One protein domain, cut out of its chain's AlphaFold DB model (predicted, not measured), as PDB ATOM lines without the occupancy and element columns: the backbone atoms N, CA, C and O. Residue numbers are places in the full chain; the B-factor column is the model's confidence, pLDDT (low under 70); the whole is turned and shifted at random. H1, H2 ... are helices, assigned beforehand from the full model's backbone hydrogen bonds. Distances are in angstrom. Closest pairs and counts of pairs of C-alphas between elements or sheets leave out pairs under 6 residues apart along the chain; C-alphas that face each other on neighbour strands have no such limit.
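Overview. This is residues 2 to 77 of the 77 residues of an uncharacterized protein of Alicyclobacillus macrosporangiidus (UniProt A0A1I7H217). This model has little regular structure: two short helices, H1 and H2, sit on opposite sides of a body made mostly of loops. The link between them passes through the middle, and residues 49 to 77 run from H2 back across toward the H1 side as far as about residue 67, then fold back and end at Ala 77, whose C-alpha is 26.1 A from that of Leu 2. The printed part has 76 residues, 17 of them in H1 then H2, with no named strand; the class is all helix. It is only just compact, close to loose, with a radius of gyration of the C-alphas of 13.5 A and spans of 39 by 32 by 23 A.

Along the chain. Find C-alpha 5 at (25.188, -127.639, -22.632); from there H1, residues 5 to 14, runs 14.2 A. H2, residues 42 to 48, runs 9.8 A to C-alpha 48 at (9.554, -147.803, -27.437).

Arrangement. Start at H1, where every O i to N i+4 pair is within hydrogen-bond range; in H2, 2 of 3 are. H1 and H2 are apart. In their long link of 27 residues, look for residues 27 to 28 pairing antiparallel with residues 39 to 40.

Size, cuts and confidence. The farthest C-alphas, of Asp 3 and Pro 52, are 39.9 A apart. The printed part has no cut. Only residues 76 to 77 have pLDDT under 70.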
ATOM      1  N   LEU A   2      32.520-124.679 -27.036       85.56
ATOM      2  CA  LEU A   2      31.137-124.986 -26.643       85.56
ATOM      3  C   LEU A   2      31.062-124.662 -25.156       85.56
ATOM      4  O   LEU A   2      31.680-125.368 -24.363       85.56
ATOM      5  N   ASP A   3      30.442-123.532 -24.830       91.69
ATOM      6  CA  ASP A   3      30.590-122.891 -23.518       91.69
ATOM      7  C   ASP A   3      29.501-123.320 -22.522       91.69
ATOM      8  O   ASP A   3      29.669-123.157 -21.316       91.69
ATOM      9  N   CYS A   4      28.417-123.922 -23.018       95.31
ATOM     10  CA  CYS A   4      27.316-124.459 -22.221       95.31
ATOM     11  C   CYS A   4      26.697-125.706 -22.876       95.31
ATOM     12  O   CYS A   4      26.928-125.993 -24.060       95.31
ATOM     13  N   ASP A   5      25.868-126.437 -22.122       95.12
ATOM     14  CA  ASP A   5      25.188-127.639 -22.632       95.12
ATOM     15  C   ASP A   5      24.315-127.337 -23.854       95.12
ATOM     16  O   ASP A   5      24.283-128.120 -24.806       95.12
ATOM     17  N   ARG A   6      23.622-126.191 -23.862       94.75
ATOM     18  CA  ARG A   6      22.787-125.771 -24.995       94.75
ATOM     19  C   ARG A   6      23.598-125.705 -26.286       94.75
ATOM     20  O   ARG A   6      23.160-126.251 -27.301       94.75
ATOM     21  N   ASP A   7      24.764-125.069 -26.252       94.62
ATOM     22  CA  ASP A   7      25.635-124.945 -27.424       94.62
ATOM     23  C   ASP A   7      26.142-126.313 -27.869       94.62
ATOM     24  O   ASP A   7      26.138-126.621 -29.064       94.62
ATOM     25  N   ALA A   8      26.536-127.159 -26.915       94.12
ATOM     26  CA  ALA A   8      27.006-128.507 -27.203       94.12
ATOM     27  C   ALA A   8      25.926-129.363 -27.880       94.12
ATOM     28  O   ALA A   8      26.194-130.008 -28.899       94.12
ATOM     29  N   ILE A   9      24.689-129.314 -27.379       93.38
ATOM     30  CA  ILE A   9      23.543-130.025 -27.960       93.38
ATOM     31  C   ILE A   9      23.215-129.469 -29.348       93.38
ATOM     32  O   ILE A   9      23.038-130.237 -30.294       93.38
ATOM     33  N   GLN A  10      23.180-128.145 -29.515       92.00
ATOM     34  CA  GLN A  10      22.933-127.527 -30.821       92.00
ATOM     35  C   GLN A  10      24.008-127.894 -31.848       92.00
ATOM     36  O   GLN A  10      23.685-128.158 -33.009       92.00
ATOM     37  N   ALA A  11      25.277-127.929 -31.443       92.94
ATOM     38  CA  ALA A  11      26.369-128.364 -32.302       92.94
ATOM     39  C   ALA A  11      26.221-129.843 -32.687       92.94
ATOM     40  O   ALA A  11      26.320-130.170 -33.869       92.94
ATOM     41  N   ALA A  12      25.897-130.720 -31.731       91.81
ATOM     42  CA  ALA A  12      25.639-132.135 -31.998       91.81
ATOM     43  C   ALA A  12      24.478-132.333 -32.992       91.81
ATOM     44  O   ALA A  12      24.607-133.104 -33.944       91.81
ATOM     45  N   LEU A  13      23.383-131.581 -32.834       91.38
ATOM     46  CA  LEU A  13      22.243-131.606 -33.755       91.38
ATOM     47  C   LEU A  13      22.608-131.136 -35.167       91.38
ATOM     48  O   LEU A  13      22.120-131.699 -36.142       91.38
ATOM     49  N   ARG A  14      23.492-130.143 -35.312       89.25
ATOM     50  CA  ARG A  14      23.965-129.692 -36.636       89.25
ATOM     51  C   ARG A  14      24.830-130.732 -37.348       89.25
ATOM     52  O   ARG A  14      24.882-130.728 -38.576       89.25
ATOM     53  N   CYS A  15      25.494-131.611 -36.601       89.19
ATOM     54  CA  CYS A  15      26.309-132.694 -37.152       89.19
ATOM     55  C   CYS A  15      25.478-133.894 -37.641       89.19
ATOM     56  O   CYS A  15      26.006-134.754 -38.346       89.19
ATOM     57  N   LEU A  16      24.184-133.961 -37.308       87.50
ATOM     58  CA  LEU A  16      23.255-134.985 -37.792       87.50
ATOM     59  C   LEU A  16      22.799-134.673 -39.229       87.50
ATOM     60  O   LEU A  16      21.680-134.224 -39.480       87.50
ATOM     61  N   TRP A  17      23.682-134.898 -40.207       84.06
ATOM     62  CA  TRP A  17      23.359-134.674 -41.618       84.06
ATOM     63  C   TRP A  17      22.209-135.569 -42.094       84.06
ATOM     64  O   TRP A  17      22.242-136.786 -41.941       84.06
ATOM     65  N   GLY A  18      21.200-134.956 -42.719       84.56
ATOM     66  CA  GLY A  18      20.050-135.667 -43.285       84.56
ATOM     67  C   GLY A  18      18.965-136.052 -42.274       84.56
ATOM     68  O   GLY A  18      17.970-136.653 -42.672       84.56
ATOM     69  N   VAL A  19      19.107-135.680 -40.997       86.75
ATOM     70  CA  VAL A  19      18.082-135.892 -39.966       86.75
ATOM     71  C   VAL A  19      17.547-134.535 -39.522       86.75
ATOM     72  O   VAL A  19      18.299-133.663 -39.095       86.75
ATOM     73  N   ALA A  20      16.233-134.331 -39.636       86.50
ATOM     74  CA  ALA A  20      15.603-133.132 -39.094       86.50
ATOM     75  C   ALA A  20      15.779-133.107 -37.563       86.50
ATOM     76  O   ALA A  20      15.597-134.154 -36.944       86.50
ATOM     77  N   PRO A  21      16.053-131.954 -36.924       83.81
ATOM     78  CA  PRO A  21      16.234-131.886 -35.472       83.81
ATOM     79  C   PRO A  21      15.079-132.506 -34.668       83.81
ATOM     80  O   PRO A  21      15.326-133.204 -33.694       83.81
ATOM     81  N   ALA A  22      13.832-132.351 -35.126       84.94
ATOM     82  CA  ALA A  22      12.648-132.962 -34.503       84.94
ATOM     83  C   ALA A  22      12.612-134.504 -34.589       84.94
ATOM     84  O   ALA A  22      11.886-135.158 -33.853       84.94
ATOM     85  N   ARG A  23      13.391-135.098 -35.499       90.00
ATOM     86  CA  ARG A  23      13.549-136.552 -35.670       90.00
ATOM     87  C   ARG A  23      14.853-137.066 -35.053       90.00
ATOM     88  O   ARG A  23      15.169-138.245 -35.203       90.00
ATOM     89  N   ALA A  24      15.636-136.198 -34.410       92.81
ATOM     90  CA  ALA A  24      16.856-136.612 -33.739       92.81
ATOM     91  C   ALA A  24      16.509-137.548 -32.577       92.81
ATOM     92  O   ALA A  24      15.631-137.260 -31.768       92.81
ATOM     93  N   ARG A  25      17.224-138.671 -32.495       93.50
ATOM     94  CA  ARG A  25      17.060-139.645 -31.416       93.50
ATOM     95  C   ARG A  25      17.901-139.193 -30.232       93.50
ATOM     96  O   ARG A  25      19.126-139.296 -30.275       93.50
ATOM     97  N   ILE A  26      17.246-138.665 -29.204       93.44
ATOM     98  CA  ILE A  26      17.899-138.120 -28.012       93.44
ATOM     99  C   ILE A  26      17.411-138.890 -26.790       93.44
ATOM    100  O   ILE A  26      16.211-139.092 -26.608       93.44
ATOM    101  N   LEU A  27      18.359-139.300 -25.950       92.56
ATOM    102  CA  LEU A  27      18.098-139.843 -24.626       92.56
ATOM    103  C   LEU A  27      18.897-139.038 -23.607       92.56
ATOM    104  O   LEU A  27      20.068-138.727 -23.837       92.56
ATOM    105  N   ARG A  28      18.279-138.740 -22.467       92.12
ATOM    106  CA  ARG A  28      18.945-138.120 -21.321       92.12
ATOM    107  C   ARG A  28      18.724-138.994 -20.096       92.12
ATOM    108  O   ARG A  28      17.586-139.266 -19.728       92.12
ATOM    109  N   ILE A  29      19.825-139.389 -19.467       91.50
ATOM    110  CA  ILE A  29      19.847-140.171 -18.228       91.50
ATOM    111  C   ILE A  29      20.478-139.333 -17.109       91.50
ATOM    112  O   ILE A  29      21.362-138.522 -17.403       91.50
ATOM    113  N   PRO A  30      20.057-139.505 -15.845       86.75
ATOM    114  CA  PRO A  30      20.660-138.786 -14.727       86.75
ATOM    115  C   PRO A  30      22.093-139.266 -14.468       86.75
ATOM    116  O   PRO A  30      22.990-138.458 -14.241       86.75
ATOM    117  N   ASN A  31      22.326-140.580 -14.528       86.62
ATOM    118  CA  ASN A  31      23.646-141.197 -14.445       86.62
ATOM    119  C   ASN A  31      23.591-142.657 -14.930       86.62
ATOM    120  O   ASN A  31      22.522-143.234 -15.103       86.62
ATOM    121  N   THR A  32      24.754-143.279 -15.132       85.62
ATOM    122  CA  THR A  32      24.856-144.665 -15.623       85.62
ATOM    123  C   THR A  32      24.462-145.730 -14.594       85.62
ATOM    124  O   THR A  32      24.397-146.903 -14.949       85.62
ATOM    125  N   LEU A  33      24.250-145.356 -13.328       87.69
ATOM    126  CA  LEU A  33      23.852-146.266 -12.250       87.69
ATOM    127  C   LEU A  33      22.323-146.334 -12.091       87.69
ATOM    128  O   LEU A  33      21.798-147.370 -11.695       87.69
ATOM    129  N   GLN A  34      21.615-145.252 -12.420       80.50
ATOM    130  CA  GLN A  34      20.165-145.109 -12.297       80.50
ATOM    131  C   GLN A  34      19.544-144.941 -13.688       80.50
ATOM    132  O   GLN A  34      19.503-143.842 -14.237       80.50
ATOM    133  N   LEU A  35      19.062-146.051 -14.249       84.00
ATOM    134  CA  LEU A  35      18.400-146.106 -15.562       84.00
ATOM    135  C   LEU A  35      16.885-146.334 -15.466       84.00
ATOM    136  O   LEU A  35      16.243-146.609 -16.471       84.00
ATOM    137  N   GLU A  36      16.324-146.246 -14.260       87.56
ATOM    138  CA  GLU A  36      14.882-146.379 -14.026       87.56
ATOM    139  C   GLU A  36      14.101-145.218 -14.655       87.56
ATOM    140  O   GLU A  36      13.030-145.423 -15.217       87.56
ATOM    141  N   TRP A  37      14.683-144.014 -14.638       88.62
ATOM    142  CA  TRP A  37      14.097-142.811 -15.217       88.62
ATOM    143  C   TRP A  37      14.980-142.279 -16.339       88.62
ATOM    144  O   TRP A  37      16.183-142.066 -16.167       88.62
ATOM    145  N   LEU A  38      14.371-142.036 -17.495       91.06
ATOM    146  CA  LEU A  38      15.038-141.466 -18.656       91.06
ATOM    147  C   LEU A  38      14.095-140.518 -19.394       91.06
ATOM    148  O   LEU A  38      12.910-140.805 -19.552       91.06
ATOM    149  N   TYR A  39      14.640-139.413 -19.897       93.06
ATOM    150  CA  TYR A  39      13.936-138.619 -20.900       93.06
ATOM    151  C   TYR A  39      14.282-139.146 -22.284       93.06
ATOM    152  O   TYR A  39      15.450-139.407 -22.592       93.06
ATOM    153  N   VAL A  40      13.264-139.247 -23.130       93.81
ATOM    154  CA  VAL A  40      13.388-139.669 -24.521       93.81
ATOM    155  C   VAL A  40      12.751-138.626 -25.430       93.81
ATOM    156  O   VAL A  40      11.709-138.060 -25.107       93.81
ATOM    157  N   SER A  41      13.373-138.368 -26.578       94.81
ATOM    158  CA  SER A  41      12.733-137.613 -27.661       94.81
ATOM    159  C   SER A  41      11.512-138.364 -28.196       94.81
ATOM    160  O   SER A  41      11.529-139.596 -28.221       94.81
ATOM    161  N   GLU A  42      10.533-137.646 -28.748       93.31
ATOM    162  CA  GLU A  42       9.358-138.234 -29.416       93.31
ATOM    163  C   GLU A  42       9.741-139.305 -30.448       93.31
ATOM    164  O   GLU A  42       9.186-140.400 -30.447       93.31
ATOM    165  N   ALA A  43      10.782-139.052 -31.249       93.50
ATOM    166  CA  ALA A  43      11.287-140.003 -32.243       93.50
ATOM    167  C   ALA A  43      11.751-141.346 -31.647       93.50
ATOM    168  O   ALA A  43      11.713-142.363 -32.327       93.50
ATOM    169  N   VAL A  44      12.210-141.353 -30.392       94.06
ATOM    170  CA  VAL A  44      12.597-142.578 -29.675       94.06
ATOM    171  C   VAL A  44      11.374-143.208 -29.019       94.06
ATOM    172  O   VAL A  44      11.261-144.429 -29.018       94.06
ATOM    173  N   TRP A  45      10.446-142.403 -28.495       94.12
ATOM    174  CA  TRP A  45       9.200-142.916 -27.930       94.12
ATOM    175  C   TRP A  45       8.388-143.713 -28.954       94.12
ATOM    176  O   TRP A  45       7.935-144.798 -28.618       94.12
ATOM    177  N   GLU A  46       8.301-143.261 -30.210       92.19
ATOM    178  CA  GLU A  46       7.651-144.013 -31.302       92.19
ATOM    179  C   GLU A  46       8.187-145.452 -31.461       92.19
ATOM    180  O   GLU A  46       7.462-146.340 -31.902       92.19
ATOM    181  N   GLU A  47       9.457-145.698 -31.116       90.69
ATOM    182  CA  GLU A  47      10.088-147.024 -31.184       90.69
ATOM    183  C   GLU A  47       9.896-147.848 -29.897       90.69
ATOM    184  O   GLU A  47      10.012-149.077 -29.921       90.69
ATOM    185  N   LEU A  48       9.667-147.182 -28.761       90.62
ATOM    186  CA  LEU A  48       9.554-147.803 -27.437       90.62
ATOM    187  C   LEU A  48       8.103-148.038 -27.016       90.62
ATOM    188  O   LEU A  48       7.843-148.940 -26.217       90.62
ATOM    189  N   GLU A  49       7.173-147.244 -27.539       88.00
ATOM    190  CA  GLU A  49       5.751-147.333 -27.244       88.00
ATOM    191  C   GLU A  49       5.235-148.748 -27.548       88.00
ATOM    192  O   GLU A  49       5.383-149.279 -28.648       88.00
ATOM    193  N   GLY A  50       4.654-149.392 -26.534       87.50
ATOM    194  CA  GLY A  50       4.161-150.770 -26.621       87.50
ATOM    195  C   GLY A  50       5.114-151.835 -26.074       87.50
ATOM    196  O   GLY A  50       4.731-153.005 -25.992       87.50
ATOM    197  N   ARG A  51       6.325-151.465 -25.641       92.81
ATOM    198  CA  ARG A  51       7.168-152.360 -24.844       92.81
ATOM    199  C   ARG A  51       6.572-152.561 -23.443       92.81
ATOM    200  O   ARG A  51       6.257-151.580 -22.782       92.81
ATOM    201  N   PRO A  52       6.438-153.809 -22.955       90.44
ATOM    202  CA  PRO A  52       5.814-154.084 -21.658       90.44
ATOM    203  C   PRO A  52       6.686-153.678 -20.461       90.44
ATOM    204  O   PRO A  52       6.195-153.624 -19.340       90.44
ATOM    205  N   ASP A  53       7.980-153.444 -20.689       90.50
ATOM    206  CA  ASP A  53       8.969-153.045 -19.688       90.50
ATOM    207  C   ASP A  53       9.151-151.523 -19.575       90.50
ATOM    208  O   ASP A  53       9.988-151.071 -18.798       90.50
ATOM    209  N   ILE A  54       8.398-150.732 -20.350       91.38
ATOM    210  CA  ILE A  54       8.531-149.274 -20.408       91.38
ATOM    211  C   ILE A  54       7.163-148.629 -20.209       91.38
ATOM    212  O   ILE A  54       6.192-148.973 -20.880       91.38
ATOM    213  N   GLU A  55       7.108-147.646 -19.318       90.94
ATOM    214  CA  GLU A  55       5.917-146.851 -19.044       90.94
ATOM    215  C   GLU A  55       6.231-145.361 -19.212       90.94
ATOM    216  O   GLU A  55       7.320-144.895 -18.869       90.94
ATOM    217  N   ALA A  56       5.278-144.602 -19.756       92.00
ATOM    218  CA  ALA A  56       5.404-143.155 -19.845       92.00
ATOM    219  C   ALA A  56       5.247-142.534 -18.450       92.00
ATOM    220  O   ALA A  56       4.162-142.552 -17.872       92.00
ATOM    221  N   ALA A  57       6.318-141.929 -17.936       89.25
ATOM    222  CA  ALA A  57       6.313-141.252 -16.638       89.25
ATOM    223  C   ALA A  57       5.478-139.952 -16.616       89.25
ATOM    224  O   ALA A  57       5.147-139.442 -15.546       89.25
ATOM    225  N   GLY A  58       5.152-139.388 -17.783       89.81
ATOM    226  CA  GLY A  58       4.426-138.127 -17.914       89.81
ATOM    227  C   GLY A  58       4.311-137.657 -19.369       89.81
ATOM    228  O   GLY A  58       4.736-138.372 -20.279       89.81
ATOM    229  N   PRO A  59       3.723-136.469 -19.612       91.75
ATOM    230  CA  PRO A  59       3.661-135.882 -20.947       91.75
ATOM    231  C   PRO A  59       5.048-135.427 -21.426       91.75
ATOM    232  O   PRO A  59       5.948-135.180 -20.622       91.75
ATOM    233  N   PHE A  60       5.202-135.248 -22.741       92.25
ATOM    234  CA  PHE A  60       6.389-134.597 -23.294       92.25
ATOM    235  C   PHE A  60       6.533-133.173 -22.753       92.25
ATOM    236  O   PHE A  60       5.552-132.445 -22.583       92.25
ATOM    237  N   THR A  61       7.778-132.782 -22.504       91.44
ATOM    238  CA  THR A  61       8.142-131.446 -22.044       91.44
ATOM    239  C   THR A  61       9.311-130.919 -22.861       91.44
ATOM    240  O   THR A  61      10.139-131.685 -23.360       91.44
ATOM    241  N   GLU A  62       9.375-129.600 -22.992       91.44
ATOM    242  CA  GLU A  62      10.482-128.920 -23.652       91.44
ATOM    243  C   GLU A  62      11.773-129.066 -22.842       91.44
ATOM    244  O   GLU A  62      11.780-129.067 -21.608       91.44
ATOM    245  N   MET A  63      12.899-129.139 -23.547       91.19
ATOM    246  CA  MET A  63      14.207-129.181 -22.903       91.19
ATOM    247  C   MET A  63      14.523-127.822 -22.269       91.19
ATOM    248  O   MET A  63      14.715-126.821 -22.964       91.19
ATOM    249  N   ALA A  64      14.602-127.798 -20.940       93.12
ATOM    250  CA  ALA A  64      14.836-126.589 -20.167       93.12
ATOM    251  C   ALA A  64      16.310-126.420 -19.769       93.12
ATOM    252  O   ALA A  64      17.022-127.384 -19.476       93.12
ATOM    253  N   PHE A  65      16.745-125.162 -19.726       95.25
ATOM    254  CA  PHE A  65      18.104-124.763 -19.378       95.25
ATOM    255  C   PHE A  65      18.071-123.600 -18.385       95.25
ATOM    256  O   PHE A  65      17.106-122.830 -18.372       95.25
ATOM    257  N   ASP A  66      19.129-123.456 -17.594       96.06
ATOM    258  CA  ASP A  66      19.330-122.308 -16.713       96.06
ATOM    259  C   ASP A  66      19.772-121.040 -17.479       96.06
ATOM    260  O   ASP A  66      19.844-121.008 -18.714       96.06
ATOM    261  N   ALA A  67      20.033-119.965 -16.729       96.25
ATOM    262  CA  ALA A  67      20.469-118.679 -17.275       96.25
ATOM    263  C   ALA A  67      21.854-118.740 -17.941       96.25
ATOM    264  O   ALA A  67      22.125-117.941 -18.837       96.25
ATOM    265  N   ASP A  68      22.693-119.696 -17.538       95.62
ATOM    266  CA  ASP A  68      24.025-119.934 -18.093       95.62
ATOM    267  C   ASP A  68      23.987-120.899 -19.296       95.62
ATOM    268  O   ASP A  68      25.007-121.149 -19.935       95.62
ATOM    269  N   GLY A  69      22.805-121.417 -19.654       94.88
ATOM    270  CA  GLY A  69      22.605-122.302 -20.799       94.88
ATOM    271  C   GLY A  69      22.911-123.774 -20.520       94.88
ATOM    272  O   GLY A  69      23.024-124.549 -21.475       94.88
ATOM    273  N   ASN A  70      23.021-124.174 -19.254       95.69
ATOM    274  CA  ASN A  70      23.213-125.568 -18.856       95.69
ATOM    275  C   ASN A  70      21.872-126.256 -18.610       95.69
ATOM    276  O   ASN A  70      20.869-125.604 -18.315       95.69
ATOM    277  N   LEU A  71      21.828-127.577 -18.775       94.12
ATOM    278  CA  LEU A  71      20.600-128.341 -18.567       94.12
ATOM    279  C   LEU A  71      20.134-128.214 -17.113       94.12
ATOM    280  O   LEU A  71      20.908-128.447 -16.185       94.12
ATOM    281  N   LEU A  72      18.842-127.933 -16.912       93.81
ATOM    282  CA  LEU A  72      18.263-127.977 -15.566       93.81
ATOM    283  C   LEU A  72      18.410-129.378 -14.957       93.81
ATOM    284  O   LEU A  72      18.402-130.352 -15.717       93.81
ATOM    285  N   PRO A  73      18.508-129.515 -13.619       88.81
ATOM    286  CA  PRO A  73      18.592-130.811 -12.951       88.81
ATOM    287  C   PRO A  73      17.511-131.793 -13.413       88.81
ATOM    288  O   PRO A  73      16.420-131.399 -13.816       88.81
ATOM    289  N   PHE A  74      17.833-133.084 -13.383       85.88
ATOM    290  CA  PHE A  74      16.898-134.133 -13.774       85.88
ATOM    291  C   PHE A  74      15.739-134.196 -12.765       85.88
ATOM    292  O   PHE A  74      15.977-134.387 -11.573       85.88
ATOM    293  N   GLU A  75      14.494-134.052 -13.224       72.88
ATOM    294  CA  GLU A  75      13.315-134.135 -12.358       72.88
ATOM    295  C   GLU A  75      12.935-135.614 -12.188       72.88
ATOM    296  O   GLU A  75      12.211-136.183 -12.999       72.88
ATOM    297  N   GLY A  76      13.506-136.269 -11.175       60.81
ATOM    298  CA  GLY A  76      13.313-137.707 -10.922       60.81
ATOM    299  C   GLY A  76      14.527-138.440 -10.340       60.81
ATOM    300  O   GLY A  76      14.491-139.664 -10.229       60.81
ATOM    301  N   ALA A  77      15.595-137.712  -9.995       51.81
ATOM    302  CA  ALA A  77      16.785-138.227  -9.316       51.81
ATOM    303  C   ALA A  77      16.845-137.771  -7.852       51.81
ATOM    304  O   ALA A  77      16.432-136.620  -7.578       51.81
TER     305      ALA A  77